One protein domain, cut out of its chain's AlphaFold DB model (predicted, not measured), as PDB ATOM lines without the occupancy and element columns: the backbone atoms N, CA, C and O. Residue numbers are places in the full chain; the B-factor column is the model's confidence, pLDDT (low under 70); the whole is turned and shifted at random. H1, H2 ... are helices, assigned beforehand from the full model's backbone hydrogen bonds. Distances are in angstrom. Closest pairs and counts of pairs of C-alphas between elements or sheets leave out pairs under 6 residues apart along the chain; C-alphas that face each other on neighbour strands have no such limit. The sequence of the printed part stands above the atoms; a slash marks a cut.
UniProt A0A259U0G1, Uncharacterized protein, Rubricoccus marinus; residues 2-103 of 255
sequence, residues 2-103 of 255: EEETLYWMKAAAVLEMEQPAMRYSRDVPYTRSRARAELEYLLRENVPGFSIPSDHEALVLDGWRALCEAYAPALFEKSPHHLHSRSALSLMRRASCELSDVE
ATOM      1  N   GLU A   2     -15.949  12.752 123.477       36.22
ATOM      2  CA  GLU A   2     -15.262  14.051 123.526       36.22
ATOM      3  C   GLU A   2     -14.628  14.159 124.915       36.22
ATOM      4  O   GLU A   2     -15.335  14.349 125.905       36.22
ATOM      5  N   GLU A   3     -13.326  13.907 125.011       56.44
ATOM      6  CA  GLU A   3     -12.596  14.058 126.265       56.44
ATOM      7  C   GLU A   3     -12.276  15.544 126.438       56.44
ATOM      8  O   GLU A   3     -11.456  16.108 125.716       56.44
ATOM      9  N   GLU A   4     -12.984  16.210 127.358       72.88
ATOM     10  CA  GLU A   4     -12.629  17.564 127.792       72.88
ATOM     11  C   GLU A   4     -11.179  17.548 128.299       72.88
ATOM     12  O   GLU A   4     -10.826  16.699 129.123       72.88
ATOM     13  N   THR A   5     -10.337  18.482 127.847       83.81
ATOM     14  CA  THR A   5      -8.921  18.468 128.249       83.81
ATOM     15  C   THR A   5      -8.757  18.768 129.740       83.81
ATOM     16  O   THR A   5      -7.829  18.251 130.368       83.81
ATOM     17  N   LEU A   6      -9.685  19.546 130.322       92.38
ATOM     18  CA  LEU A   6      -9.683  19.984 131.721       92.38
ATOM     19  C   LEU A   6      -8.381  20.704 132.091       92.38
ATOM     20  O   LEU A   6      -7.907  20.589 133.227       92.38
ATOM     21  N   TYR A   7      -7.810  21.446 131.135       96.56
ATOM     22  CA  TYR A   7      -6.475  22.027 131.240       96.56
ATOM     23  C   TYR A   7      -6.295  22.808 132.543       96.56
ATOM     24  O   TYR A   7      -5.408  22.516 133.343       96.56
ATOM     25  N   TRP A   8      -7.208  23.741 132.821       97.31
ATOM     26  CA  TRP A   8      -7.107  24.636 133.975       97.31
ATOM     27  C   TRP A   8      -7.392  23.943 135.313       97.31
ATOM     28  O   TRP A   8      -6.898  24.379 136.353       97.31
ATOM     29  N   MET A   9      -8.133  22.829 135.308       96.25
ATOM     30  CA  MET A   9      -8.281  21.981 136.498       96.25
ATOM     31  C   MET A   9      -6.984  21.232 136.808       96.25
ATOM     32  O   MET A   9      -6.568  21.176 137.967       96.25
ATOM     33  N   LYS A  10      -6.327  20.688 135.777       97.00
ATOM     34  CA  LYS A  10      -5.035  20.007 135.915       97.00
ATOM     35  C   LYS A  10      -3.937  20.997 136.298       97.00
ATOM     36  O   LYS A  10      -3.166  20.709 137.206       97.00
ATOM     37  N   ALA A  11      -3.924  22.187 135.704       98.00
ATOM     38  CA  ALA A  11      -3.009  23.266 136.061       98.00
ATOM     39  C   ALA A  11      -3.136  23.651 137.542       98.00
ATOM     40  O   ALA A  11      -2.137  23.686 138.260       98.00
ATOM     41  N   ALA A  12      -4.367  23.830 138.037       97.62
ATOM     42  CA  ALA A  12      -4.613  24.081 139.456       97.62
ATOM     43  C   ALA A  12      -4.047  22.959 140.343       97.62
ATOM     44  O   ALA A  12      -3.423  23.237 141.362       97.62
ATOM     45  N   ALA A  13      -4.205  21.696 139.942       97.31
ATOM     46  CA  ALA A  13      -3.653  20.557 140.671       97.31
ATOM     47  C   ALA A  13      -2.114  20.509 140.654       97.31
ATOM     48  O   ALA A  13      -1.496  20.228 141.682       97.31
ATOM     49  N   VAL A  14      -1.486  20.791 139.507       98.19
ATOM     50  CA  VAL A  14      -0.021  20.866 139.366       98.19
ATOM     51  C   VAL A  14       0.554  21.937 140.290       98.19
ATOM     52  O   VAL A  14       1.529  21.689 141.005       98.19
ATOM     53  N   LEU A  15      -0.118  23.082 140.364       98.19
ATOM     54  CA  LEU A  15       0.243  24.207 141.222       98.19
ATOM     55  C   LEU A  15      -0.231  24.057 142.678       98.19
ATOM     56  O   LEU A  15      -0.109  24.999 143.450       98.19
ATOM     57  N   GLU A  16      -0.736  22.881 143.080       97.06
ATOM     58  CA  GLU A  16      -1.220  22.614 144.451       97.06
ATOM     59  C   GLU A  16      -2.326  23.565 144.940       97.06
ATOM     60  O   GLU A  16      -2.549  23.733 146.138       97.06
ATOM     61  N   MET A  17      -3.074  24.159 144.016       97.19
ATOM     62  CA  MET A  17      -4.204  25.010 144.351       97.19
ATOM     63  C   MET A  17      -5.419  24.175 144.769       97.19
ATOM     64  O   MET A  17      -5.609  23.031 144.343       97.19
ATOM     65  N   GLU A  18      -6.290  24.774 145.586       93.38
ATOM     66  CA  GLU A  18      -7.490  24.108 146.088       93.38
ATOM     67  C   GLU A  18      -8.392  23.642 144.935       93.38
ATOM     68  O   GLU A  18      -8.720  24.409 144.025       93.38
ATOM     69  N   GLN A  19      -8.844  22.391 144.999       91.19
ATOM     70  CA  GLN A  19      -9.825  21.834 144.076       91.19
ATOM     71  C   GLN A  19     -11.040  21.339 144.862       91.19
ATOM     72  O   GLN A  19     -10.903  20.475 145.732       91.19
ATOM     73  N   PRO A  20     -12.251  21.826 144.556       88.38
ATOM     74  CA  PRO A  20     -13.435  21.341 145.235       88.38
ATOM     75  C   PRO A  20     -13.745  19.915 144.785       88.38
ATOM     76  O   PRO A  20     -13.808  19.630 143.588       88.38
ATOM     77  N   ALA A  21     -14.049  19.039 145.741       85.38
ATOM     78  CA  ALA A  21     -14.640  17.749 145.420       85.38
ATOM     79  C   ALA A  21     -15.966  17.957 144.670       85.38
ATOM     80  O   ALA A  21     -16.836  18.729 145.099       85.38
ATOM     81  N   MET A  22     -16.127  17.263 143.545       83.81
ATOM     82  CA  MET A  22     -17.347  17.301 142.742       83.81
ATOM     83  C   MET A  22     -17.988  15.924 142.780       83.81
ATOM     84  O   MET A  22     -17.400  14.945 142.338       83.81
ATOM     85  N   ARG A  23     -19.213  15.831 143.304       73.00
ATOM     86  CA  ARG A  23     -19.814  14.546 143.712       73.00
ATOM     87  C   ARG A  23     -19.978  13.527 142.578       73.00
ATOM     88  O   ARG A  23     -20.182  12.344 142.829       73.00
ATOM     89  N   TYR A  24     -19.943  13.998 141.344       70.06
ATOM     90  CA  TYR A  24     -20.222  13.210 140.154       70.06
ATOM     91  C   TYR A  24     -19.174  13.411 139.054       70.06
ATOM     92  O   TYR A  24     -19.397  12.964 137.932       70.06
ATOM     93  N   SER A  25     -18.065  14.089 139.360       78.88
ATOM     94  CA  SER A  25     -16.869  14.020 138.525       78.88
ATOM     95  C   SER A  25     -16.054  12.827 139.007       78.88
ATOM     96  O   SER A  25     -15.924  12.618 140.213       78.88
ATOM     97  N   ARG A  26     -15.558  12.008 138.079       76.19
ATOM     98  CA  ARG A  26     -14.644  10.906 138.415       76.19
ATOM     99  C   ARG A  26     -13.193  11.374 138.486       76.19
ATOM    100  O   ARG A  26     -12.367  10.672 139.061       76.19
ATOM    101  N   ASP A  27     -12.908  12.543 137.924       79.69
ATOM    102  CA  ASP A  27     -11.545  13.017 137.713       79.69
ATOM    103  C   ASP A  27     -11.105  14.056 138.738       79.69
ATOM    104  O   ASP A  27      -9.952  14.047 139.158       79.69
ATOM    105  N   VAL A  28     -12.025  14.912 139.193       84.94
ATOM    106  CA  VAL A  28     -11.718  15.983 140.149       84.94
ATOM    107  C   VAL A  28     -12.098  15.559 141.578       84.94
ATOM    108  O   VAL A  28     -13.249  15.169 141.805       84.94
ATOM    109  N   PRO A  29     -11.199  15.704 142.574       90.56
ATOM    110  CA  PRO A  29      -9.908  16.395 142.505       90.56
ATOM    111  C   PRO A  29      -8.784  15.545 141.906       90.56
ATOM    112  O   PRO A  29      -8.645  14.364 142.222       90.56
ATOM    113  N   TYR A  30      -7.931  16.184 141.103       92.56
ATOM    114  CA  TYR A  30      -6.705  15.562 140.616       92.56
ATOM    115  C   TYR A  30      -5.611  15.601 141.683       92.56
ATOM    116  O   TYR A  30      -5.446  16.604 142.381       92.56
ATOM    117  N   THR A  31      -4.796  14.547 141.745       94.56
ATOM    118  CA  THR A  31      -3.482  14.629 142.394       94.56
ATOM    119  C   THR A  31      -2.516  15.408 141.500       94.56
ATOM    120  O   THR A  31      -2.624  15.351 140.272       94.56
ATOM    121  N   ARG A  32      -1.529  16.090 142.098       96.38
ATOM    122  CA  ARG A  32      -0.474  16.804 141.353       96.38
ATOM    123  C   ARG A  32       0.214  15.905 140.324       96.38
ATOM    124  O   ARG A  32       0.375  16.305 139.178       96.38
ATOM    125  N   SER A  33       0.613  14.696 140.725       96.81
ATOM    126  CA  SER A  33       1.351  13.768 139.858       96.81
ATOM    127  C   SER A  33       0.529  13.317 138.651       96.81
ATOM    128  O   SER A  33       1.038  13.335 137.532       96.81
ATOM    129  N   ARG A  34      -0.751  12.975 138.858       96.00
ATOM    130  CA  ARG A  34      -1.668  12.607 137.774       96.00
ATOM    131  C   ARG A  34      -1.889  13.782 136.826       96.00
ATOM    132  O   ARG A  34      -1.746  13.618 135.621       96.00
ATOM    133  N   ALA A  35      -2.198  14.962 137.365       96.75
ATOM    134  CA  ALA A  35      -2.435  16.154 136.558       96.75
ATOM    135  C   ALA A  35      -1.215  16.542 135.719       96.75
ATOM    136  O   ALA A  35      -1.363  16.834 134.536       96.75
ATOM    137  N   ARG A  36      -0.014  16.490 136.310       97.69
ATOM    138  CA  ARG A  36       1.236  16.744 135.593       97.69
ATOM    139  C   ARG A  36       1.420  15.756 134.446       97.69
ATOM    140  O   ARG A  36       1.620  16.188 133.320       97.69
ATOM    141  N   ALA A  37       1.310  14.453 134.714       97.12
ATOM    142  CA  ALA A  37       1.474  13.427 133.685       97.12
ATOM    143  C   ALA A  37       0.476  13.600 132.526       97.12
ATOM    144  O   ALA A  37       0.858  13.476 131.365       97.12
ATOM    145  N   GLU A  38      -0.781  13.936 132.828       96.62
ATOM    146  CA  GLU A  38      -1.802  14.191 131.809       96.62
ATOM    147  C   GLU A  38      -1.545  15.483 131.011       96.62
ATOM    148  O   GLU A  38      -1.791  15.494 129.807       96.62
ATOM    149  N   LEU A  39      -1.035  16.555 131.635       97.25
ATOM    150  CA  LEU A  39      -0.630  17.771 130.914       97.25
ATOM    151  C   LEU A  39       0.590  17.525 130.025       97.25
ATOM    152  O   LEU A  39       0.608  17.964 128.881       97.25
ATOM    153  N   GLU A  40       1.591  16.794 130.514       97.25
ATOM    154  CA  GLU A  40       2.752  16.429 129.702       97.25
ATOM    155  C   GLU A  40       2.356  15.567 128.503       97.25
ATOM    156  O   GLU A  40       2.876  15.766 127.408       97.25
ATOM    157  N   TYR A  41       1.435  14.619 128.699       96.25
ATOM    158  CA  TYR A  41       0.889  13.818 127.608       96.25
ATOM    159  C   TYR A  41       0.165  14.701 126.586       96.25
ATOM    160  O   TYR A  41       0.504  14.655 125.409       96.25
ATOM    161  N   LEU A  42      -0.747  15.574 127.036       96.25
ATOM    162  CA  LEU A  42      -1.441  16.527 126.164       96.25
ATOM    163  C   LEU A  42      -0.451  17.354 125.330       96.25
ATOM    164  O   LEU A  42      -0.609  17.457 124.118       96.25
ATOM    165  N   LEU A  43       0.582  17.916 125.959       97.25
ATOM    166  CA  LEU A  43       1.568  18.752 125.273       97.25
ATOM    167  C   LEU A  43       2.396  17.961 124.258       97.25
ATOM    168  O   LEU A  43       2.600  18.440 123.149       97.25
ATOM    169  N   ARG A  44       2.831  16.741 124.592       96.00
ATOM    170  CA  ARG A  44       3.607  15.898 123.666       96.00
ATOM    171  C   ARG A  44       2.808  15.495 122.429       96.00
ATOM    172  O   ARG A  44       3.366  15.493 121.337       96.00
ATOM    173  N   GLU A  45       1.529  15.169 122.601       95.75
ATOM    174  CA  GLU A  45       0.673  14.724 121.495       95.75
ATOM    175  C   GLU A  45       0.291  15.867 120.550       95.75
ATOM    176  O   GLU A  45       0.079  15.638 119.361       95.75
ATOM    177  N   ASN A  46       0.191  17.093 121.069       96.00
ATOM    178  CA  ASN A  46      -0.366  18.220 120.322       96.00
ATOM    179  C   ASN A  46       0.682  19.274 119.920       96.00
ATOM    180  O   ASN A  46       0.435  20.053 119.005       96.00
ATOM    181  N   VAL A  47       1.859  19.286 120.555       96.50
ATOM    182  CA  VAL A  47       2.963  20.206 120.238       96.50
ATOM    183  C   VAL A  47       4.279  19.424 120.088       96.50
ATOM    184  O   VAL A  47       5.109  19.390 121.007       96.50
ATOM    185  N   PRO A  48       4.505  18.759 118.936       92.75
ATOM    186  CA  PRO A  48       5.717  17.982 118.707       92.75
ATOM    187  C   PRO A  48       6.980  18.838 118.861       92.75
ATOM    188  O   PRO A  48       7.117  19.890 118.242       92.75
ATOM    189  N   GLY A  49       7.923  18.370 119.679       92.31
ATOM    190  CA  GLY A  49       9.175  19.086 119.951       92.31
ATOM    191  C   GLY A  49       9.105  20.097 121.098       92.31
ATOM    192  O   GLY A  49      10.138  20.672 121.441       92.31
ATOM    193  N   PHE A  50       7.945  20.281 121.740       96.00
ATOM    194  CA  PHE A  50       7.856  21.085 122.956       96.00
ATOM    195  C   PHE A  50       8.682  20.454 124.089       96.00
ATOM    196  O   PHE A  50       8.466  19.306 124.494       96.00
ATOM    197  N   SER A  51       9.645  21.217 124.608       96.50
ATOM    198  CA  SER A  51      10.478  20.789 125.730       96.50
ATOM    199  C   SER A  51       9.718  20.987 127.036       96.50
ATOM    200  O   SER A  51       9.496  22.118 127.459       96.50
ATOM    201  N   ILE A  52       9.318  19.886 127.672       96.88
ATOM    202  CA  ILE A  52       8.549  19.900 128.922       96.88
ATOM    203  C   ILE A  52       9.375  20.550 130.049       96.88
ATOM    204  O   ILE A  52      10.382  19.965 130.466       96.88
ATOM    205  N   PRO A  53       8.948  21.704 130.602       96.12
ATOM    206  CA  PRO A  53       9.658  22.348 131.700       96.12
ATOM    207  C   PRO A  53       9.612  21.512 132.985       96.12
ATOM    208  O   PRO A  53       8.613  20.855 133.304       96.12
ATOM    209  N   SER A  54      10.693  21.549 133.767       94.62
ATOM    210  CA  SER A  54      10.694  20.996 135.127       94.62
ATOM    211  C   SER A  54       9.856  21.860 136.070       94.62
ATOM    212  O   SER A  54       9.089  21.315 136.868       94.62
ATOM    213  N   ASP A  55       9.953  23.184 135.930       97.69
ATOM    214  CA  ASP A  55       9.162  24.157 136.679       97.69
ATOM    215  C   ASP A  55       7.658  24.031 136.386       97.69
ATOM    216  O   ASP A  55       7.229  23.819 135.251       97.69
ATOM    217  N   HIS A  56       6.852  24.127 137.441       97.94
ATOM    218  CA  HIS A  56       5.414  23.883 137.373       97.94
ATOM    219  C   HIS A  56       4.642  25.052 136.765       97.94
ATOM    220  O   HIS A  56       3.642  24.814 136.088       97.94
ATOM    221  N   GLU A  57       5.074  26.290 137.007       97.69
ATOM    222  CA  GLU A  57       4.413  27.460 136.432       97.69
ATOM    223  C   GLU A  57       4.710  27.556 134.941       97.69
ATOM    224  O   GLU A  57       3.780  27.705 134.150       97.69
ATOM    225  N   ALA A  58       5.971  27.354 134.552       97.75
ATOM    226  CA  ALA A  58       6.386  27.288 133.156       97.75
ATOM    227  C   ALA A  58       5.644  26.172 132.404       97.75
ATOM    228  O   ALA A  58       5.106  26.407 131.325       97.75
ATOM    229  N   LEU A  59       5.512  24.975 132.995       98.38
ATOM    230  CA  LEU A  59       4.729  23.886 132.393       98.38
ATOM    231  C   LEU A  59       3.285  24.307 132.067       98.38
ATOM    232  O   LEU A  59       2.746  23.899 131.039       98.38
ATOM    233  N   VAL A  60       2.656  25.097 132.939       98.38
ATOM    234  CA  VAL A  60       1.271  25.554 132.773       98.38
ATOM    235  C   VAL A  60       1.170  26.720 131.789       98.38
ATOM    236  O   VAL A  60       0.318  26.716 130.909       98.38
ATOM    237  N   LEU A  61       1.994  27.752 131.932       98.31
ATOM    238  CA  LEU A  61       1.843  28.965 131.129       98.31
ATOM    239  C   LEU A  61       2.454  28.800 129.737       98.31
ATOM    240  O   LEU A  61       1.776  29.061 128.743       98.31
ATOM    241  N   ASP A  62       3.682  28.288 129.651       98.12
ATOM    242  CA  ASP A  62       4.336  28.055 128.362       98.12
ATOM    243  C   ASP A  62       3.691  26.883 127.626       98.12
ATOM    244  O   ASP A  62       3.572  26.914 126.405       98.12
ATOM    245  N   GLY A  63       3.206  25.876 128.360       97.94
ATOM    246  CA  GLY A  63       2.429  24.791 127.768       97.94
ATOM    247  C   GLY A  63       1.135  25.293 127.123       97.94
ATOM    248  O   GLY A  63       0.814  24.904 126.003       97.94
ATOM    249  N   TRP A  64       0.395  26.180 127.798       98.12
ATOM    250  CA  TRP A  64      -0.809  26.779 127.219       98.12
ATOM    251  C   TRP A  64      -0.483  27.662 126.011       98.12
ATOM    252  O   TRP A  64      -1.119  27.512 124.970       98.12
ATOM    253  N   ARG A  65       0.539  28.526 126.115       98.06
ATOM    254  CA  ARG A  65       1.019  29.344 124.988       98.06
ATOM    255  C   ARG A  65       1.356  28.473 123.776       98.06
ATOM    256  O   ARG A  65       0.866  28.740 122.685       98.06
ATOM    257  N   ALA A  66       2.114  27.398 123.975       97.88
ATOM    258  CA  ALA A  66       2.520  26.497 122.902       97.88
ATOM    259  C   ALA A  66       1.327  25.792 122.233       97.88
ATOM    260  O   ALA A  66       1.320  25.600 121.018       97.88
ATOM    261  N   LEU A  67       0.286  25.442 122.999       97.69
ATOM    262  CA  LEU A  67      -0.971  24.946 122.429       97.69
ATOM    263  C   LEU A  67      -1.672  26.032 121.601       97.69
ATOM    264  O   LEU A  67      -2.135  25.751 120.499       97.69
ATOM    265  N   CYS A  68      -1.741  27.271 122.092       96.75
ATOM    266  CA  CYS A  68      -2.318  28.380 121.330       96.75
ATOM    267  C   CYS A  68      -1.572  28.626 120.010       96.75
ATOM    268  O   CYS A  68      -2.219  28.827 118.986       96.75
ATOM    269  N   GLU A  69      -0.239  28.559 120.012       95.94
ATOM    270  CA  GLU A  69       0.583  28.675 118.803       95.94
ATOM    271  C   GLU A  69       0.327  27.521 117.823       95.94
ATOM    272  O   GLU A  69       0.132  27.751 116.629       95.94
ATOM    273  N   ALA A  70       0.271  26.281 118.321       96.12
ATOM    274  CA  ALA A  70       0.058  25.092 117.496       96.12
ATOM    275  C   ALA A  70      -1.326  25.056 116.820       96.12
ATOM    276  O   ALA A  70      -1.450  24.549 115.705       96.12
ATOM    277  N   TYR A  71      -2.355  25.605 117.476       94.25
ATOM    278  CA  TYR A  71      -3.738  25.656 116.975       94.25
ATOM    279  C   TYR A  71      -4.176  27.051 116.522       94.25
ATOM    280  O   TYR A  71      -5.375  27.327 116.423       94.25
ATOM    281  N   ALA A  72      -3.228  27.942 116.227       90.81
ATOM    282  CA  ALA A  72      -3.551  29.228 115.629       90.81
ATOM    283  C   ALA A  72      -4.431  29.031 114.366       90.81
ATOM    284  O   ALA A  72      -4.221  28.087 113.600       90.81
ATOM    285  N   PRO A  73      -5.431  29.897 114.121       90.06
ATOM    286  CA  PRO A  73      -5.641  31.192 114.767       90.06
ATOM    287  C   PRO A  73      -6.456  31.148 116.071       90.06
ATOM    288  O   PRO A  73      -6.554  32.175 116.734       90.06
ATOM    289  N   ALA A  74      -7.061  30.014 116.439       90.75
ATOM    290  CA  ALA A  74      -7.927  29.934 117.613       90.75
ATOM    291  C   ALA A  74      -7.929  28.535 118.241       90.75
ATOM    292  O   ALA A  74      -8.229  27.539 117.583       90.75
ATOM    293  N   LEU A  75      -7.702  28.488 119.556       93.75
ATOM    294  CA  LEU A  75      -7.846  27.294 120.382       93.75
ATOM    295  C   LEU A  75      -9.076  27.434 121.285       93.75
ATOM    296  O   LEU A  75      -9.191  28.391 122.048       93.75
ATOM    297  N   PHE A  76      -9.971  26.446 121.247       92.81
ATOM    298  CA  PHE A  76     -11.144  26.398 122.116       92.81
ATOM    299  C   PHE A  76     -10.958  25.386 123.240       92.81
ATOM    300  O   PHE A  76     -10.862  24.186 122.996       92.81
ATOM    301  N   GLU A  77     -11.017  25.863 124.482       93.69
ATOM    302  CA  GLU A  77     -11.126  25.008 125.663       93.69
ATOM    303  C   GLU A  77     -12.499  25.190 126.302       93.69
ATOM    304  O   GLU A  77     -12.885  26.278 126.736       93.69
ATOM    305  N   LYS A  78     -13.242  24.088 126.390       92.12
ATOM    306  CA  LYS A  78     -14.577  24.059 126.980       92.12
ATOM    307  C   LYS A  78     -14.592  23.080 128.141       92.12
ATOM    308  O   LYS A  78     -14.347  21.891 127.971       92.12
ATOM    309  N   SER A  79     -15.001  23.564 129.312       91.00
ATOM    310  CA  SER A  79     -15.405  22.683 130.403       91.00
ATOM    311  C   SER A  79     -16.357  23.360 131.394       91.00
ATOM    312  O   SER A  79     -16.059  24.450 131.891       91.00
ATOM    313  N   PRO A  80     -17.474  22.710 131.776       89.88
ATOM    314  CA  PRO A  80     -18.296  23.159 132.896       89.88
ATOM    315  C   PRO A  80     -17.576  23.030 134.251       89.88
ATOM    316  O   PRO A  80     -17.971  23.690 135.212       89.88
ATOM    317  N   HIS A  81     -16.520  22.210 134.354       91.50
ATOM    318  CA  HIS A  81     -15.784  21.997 135.603       91.50
ATOM    319  C   HIS A  81     -15.052  23.261 136.071       91.50
ATOM    320  O   HIS A  81     -14.986  23.504 137.278       91.50
ATOM    321  N   HIS A  82     -14.589  24.104 135.140       94.19
ATOM    322  CA  HIS A  82     -13.897  25.357 135.459       94.19
ATOM    323  C   HIS A  82     -14.739  26.260 136.365       94.19
ATOM    324  O   HIS A  82     -14.245  26.743 137.379       94.19
ATOM    325  N   LEU A  83     -16.044  26.394 136.099       94.62
ATOM    326  CA  LEU A  83     -16.926  27.249 136.906       94.62
ATOM    327  C   LEU A  83     -17.050  26.793 138.359       94.62
ATOM    328  O   LEU A  83     -17.309  27.597 139.256       94.62
ATOM    329  N   HIS A  84     -16.863  25.507 138.634       93.56
ATOM    330  CA  HIS A  84     -16.915  25.012 140.000       93.56
ATOM    331  C   HIS A  84     -15.630  25.307 140.788       93.56
ATOM    332  O   HIS A  84     -15.703  25.285 142.015       93.56
ATOM    333  N   SER A  85     -14.507  25.621 140.129       94.31
ATOM    334  CA  SER A  85     -13.188  25.816 140.742       94.31
ATOM    335  C   SER A  85     -12.709  27.262 140.632       94.31
ATOM    336  O   SER A  85     -12.361  27.744 139.558       94.31
ATOM    337  N   ARG A  86     -12.619  27.958 141.771       95.50
ATOM    338  CA  ARG A  86     -12.047  29.315 141.804       95.50
ATOM    339  C   ARG A  86     -10.576  29.331 141.408       95.50
ATOM    340  O   ARG A  86     -10.151  30.275 140.761       95.50
ATOM    341  N   SER A  87      -9.835  28.281 141.750       96.81
ATOM    342  CA  SER A  87      -8.429  28.129 141.374       96.81
ATOM    343  C   SER A  87      -8.255  28.092 139.859       96.81
ATOM    344  O   SER A  87      -7.423  28.817 139.329       96.81
ATOM    345  N   ALA A  88      -9.097  27.326 139.154       96.94
ATOM    346  CA  ALA A  88      -9.060  27.269 137.694       96.94
ATOM    347  C   ALA A  88      -9.375  28.640 137.072       96.94
ATOM    348  O   ALA A  88      -8.614  29.118 136.239       96.94
ATOM    349  N   LEU A  89     -10.438  29.312 137.529       97.81
ATOM    350  CA  LEU A  89     -10.794  30.653 137.043       97.81
ATOM    351  C   LEU A  89      -9.699  31.691 137.336       97.81
ATOM    352  O   LEU A  89      -9.386  32.520 136.487       97.81
ATOM    353  N   SER A  90      -9.074  31.623 138.514       97.75
ATOM    354  CA  SER A  90      -7.962  32.505 138.870       97.75
ATOM    355  C   SER A  90      -6.748  32.284 137.971       97.75
ATOM    356  O   SER A  90      -6.095  33.258 137.607       97.75
ATOM    357  N   LEU A  91      -6.446  31.035 137.601       98.00
ATOM    358  CA  LEU A  91      -5.364  30.727 136.665       98.00
ATOM    359  C   LEU A  91      -5.681  31.190 135.246       98.00
ATOM    360  O   LEU A  91      -4.811  31.761 134.606       98.00
ATOM    361  N   MET A  92      -6.923  31.021 134.786       98.06
ATOM    362  CA  MET A  92      -7.364  31.541 133.487       98.06
ATOM    363  C   MET A  92      -7.190  33.062 133.408       98.06
ATOM    364  O   MET A  92      -6.652  33.575 132.430       98.06
ATOM    365  N   ARG A  93      -7.582  33.786 134.467       97.75
ATOM    366  CA  ARG A  93      -7.344  35.232 134.573       97.75
ATOM    367  C   ARG A  93      -5.852  35.553 134.586       97.75
ATOM    368  O   ARG A  93      -5.420  36.411 133.828       97.75
ATOM    369  N   ARG A  94      -5.063  34.862 135.413       97.56
ATOM    370  CA  ARG A  94      -3.607  35.060 135.490       97.56
ATOM    371  C   ARG A  94      -2.956  34.888 134.115       97.56
ATOM    372  O   ARG A  94      -2.250  35.783 133.669       97.56
ATOM    373  N   ALA A  95      -3.266  33.795 133.423       98.00
ATOM    374  CA  ALA A  95      -2.767  33.522 132.082       98.00
ATOM    375  C   ALA A  95      -3.147  34.630 131.090       98.00
ATOM    376  O   ALA A  95      -2.281  35.081 130.351       98.00
ATOM    377  N   SER A  96      -4.381  35.146 131.140       96.88
ATOM    378  CA  SER A  96      -4.787  36.278 130.288       96.88
ATOM    379  C   SER A  96      -4.045  37.587 130.560       96.88
ATOM    380  O   SER A  96      -4.011  38.455 129.695       96.88
ATOM    381  N   CYS A  97      -3.455  37.747 131.747       95.88
ATOM    382  CA  CYS A  97      -2.637  38.912 132.076       95.88
ATOM    383  C   CYS A  97      -1.157  38.703 131.728       95.88
ATOM    384  O   CYS A  97      -0.486  39.661 131.358       95.88
ATOM    385  N   GLU A  98      -0.638  37.483 131.884       97.38
ATOM    386  CA  GLU A  98       0.793  37.179 131.722       97.38
ATOM    387  C   GLU A  98       1.175  36.792 130.287       97.38
ATOM    388  O   GLU A  98       2.284  37.086 129.843       97.38
ATOM    389  N   LEU A  99       0.266  36.165 129.539       97.31
ATOM    390  CA  LEU A  99       0.489  35.748 128.156       97.31
ATOM    391  C   LEU A  99       0.002  36.841 127.196       97.31
ATOM    392  O   LEU A  99      -1.013  36.685 126.524       97.31
ATOM    393  N   SER A 100       0.710  37.974 127.154       95.06
ATOM    394  CA  SER A 100       0.332  39.147 126.341       95.06
ATOM    395  C   SER A 100       0.298  38.895 124.828       95.06
ATOM    396  O   SER A 100      -0.257  39.686 124.073       95.06
ATOM    397  N   ASP A 101       0.937  37.814 124.392       95.06
ATOM    398  CA  ASP A 101       0.997  37.326 123.018       95.06
ATOM    399  C   ASP A 101      -0.208  36.449 122.627       95.06
ATOM    400  O   ASP A 101      -0.371  36.114 121.456       95.06
ATOM    401  N   VAL A 102      -1.081  36.120 123.587       95.50
ATOM    402  CA  VAL A 102      -2.299  35.330 123.381       95.50
ATOM    403  C   VAL A 102      -3.520  36.167 123.761       95.50
ATOM    404  O   VAL A 102      -3.657  36.627 124.893       95.50
ATOM    405  N   GLU A 103      -4.461  36.336 122.833       95.06
ATOM    406  CA  GLU A 103      -5.736  36.990 123.132       95.06
ATOM    407  C   GLU A 103      -6.706  36.005 123.801       95.06
ATOM    408  O   GLU A 103      -7.062  34.971 123.235       95.06
TER     409      GLU A 103
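AT A GLANCE: This is residues 2 to 103 of the 255 residues of an uncharacterized protein of Rubricoccus marinus (UniProt A0A259U0G1). The short helix H1 sits in the middle, with H2 packed on one side of it and H5 crossing it on the other; H3 runs beside H2, and little H4 packs at a corner with H5. The printed part has 102 residues with five named helices, H1 to H5 in order, and no named strand: all helix. It is compact, with a radius of gyration of the C-alphas of 12.9 A, and spans 36 by 28 by 25 A.

IN THESE COORDINATES: Find C-alpha 7 at (-6.475, 22.027, 131.240), where H1 begins; it runs to residue 14. H2, residues 32 to 46, is 21.1 A long, and H3, residues 56 to 70, is 20.6 A long. H4 holds residues 81 to 84. H5, residues 86 to 98, covers 18.1 A and ends at C-alpha 98, (0.793, 37.179, 131.722).

HOW THE PARTS SIT: Begin at H1, the hub. It forms a helical hairpin with H2: they touch, closest at the C-alphas of Val 14 and Arg 32, 4.5 A, at a steep tilt of 41 degrees, opposite ways. H5, with residues 87 to 92 alone, touches H1, about perpendicular at 76 degrees; the C-alphas of Trp 8 and Ala 88 are closest, 5.0 A. H1 and H4 only just touch, with 3 pairs of C-alphas within 8 A, Met 9 and His 82 closest at 6.6 A. H4 and H5 touch only at the corner, and only just, with 3 pairs. H2, with residues 43 to 46 alone, touches H3 at a shallow tilt of 23 degrees, the same way; the C-alphas of Leu 43 and Gly 63 are closest, 6.6 A. H2 and H5 are apart. Helix packing is mostly crossed, but only just. In H1, H2, H3 and H5 every O i to N i+4 pair is within hydrogen-bond range; H4 is too short for one.

THE WHOLE: Look at Arg 23 and Gly 49, whose C-alphas are the two farthest apart, 37.8 A. The printed part has no cut. The link from H1 to H2, residues 15 to 31, is long. Residues 2 to 3 have pLDDT under 70.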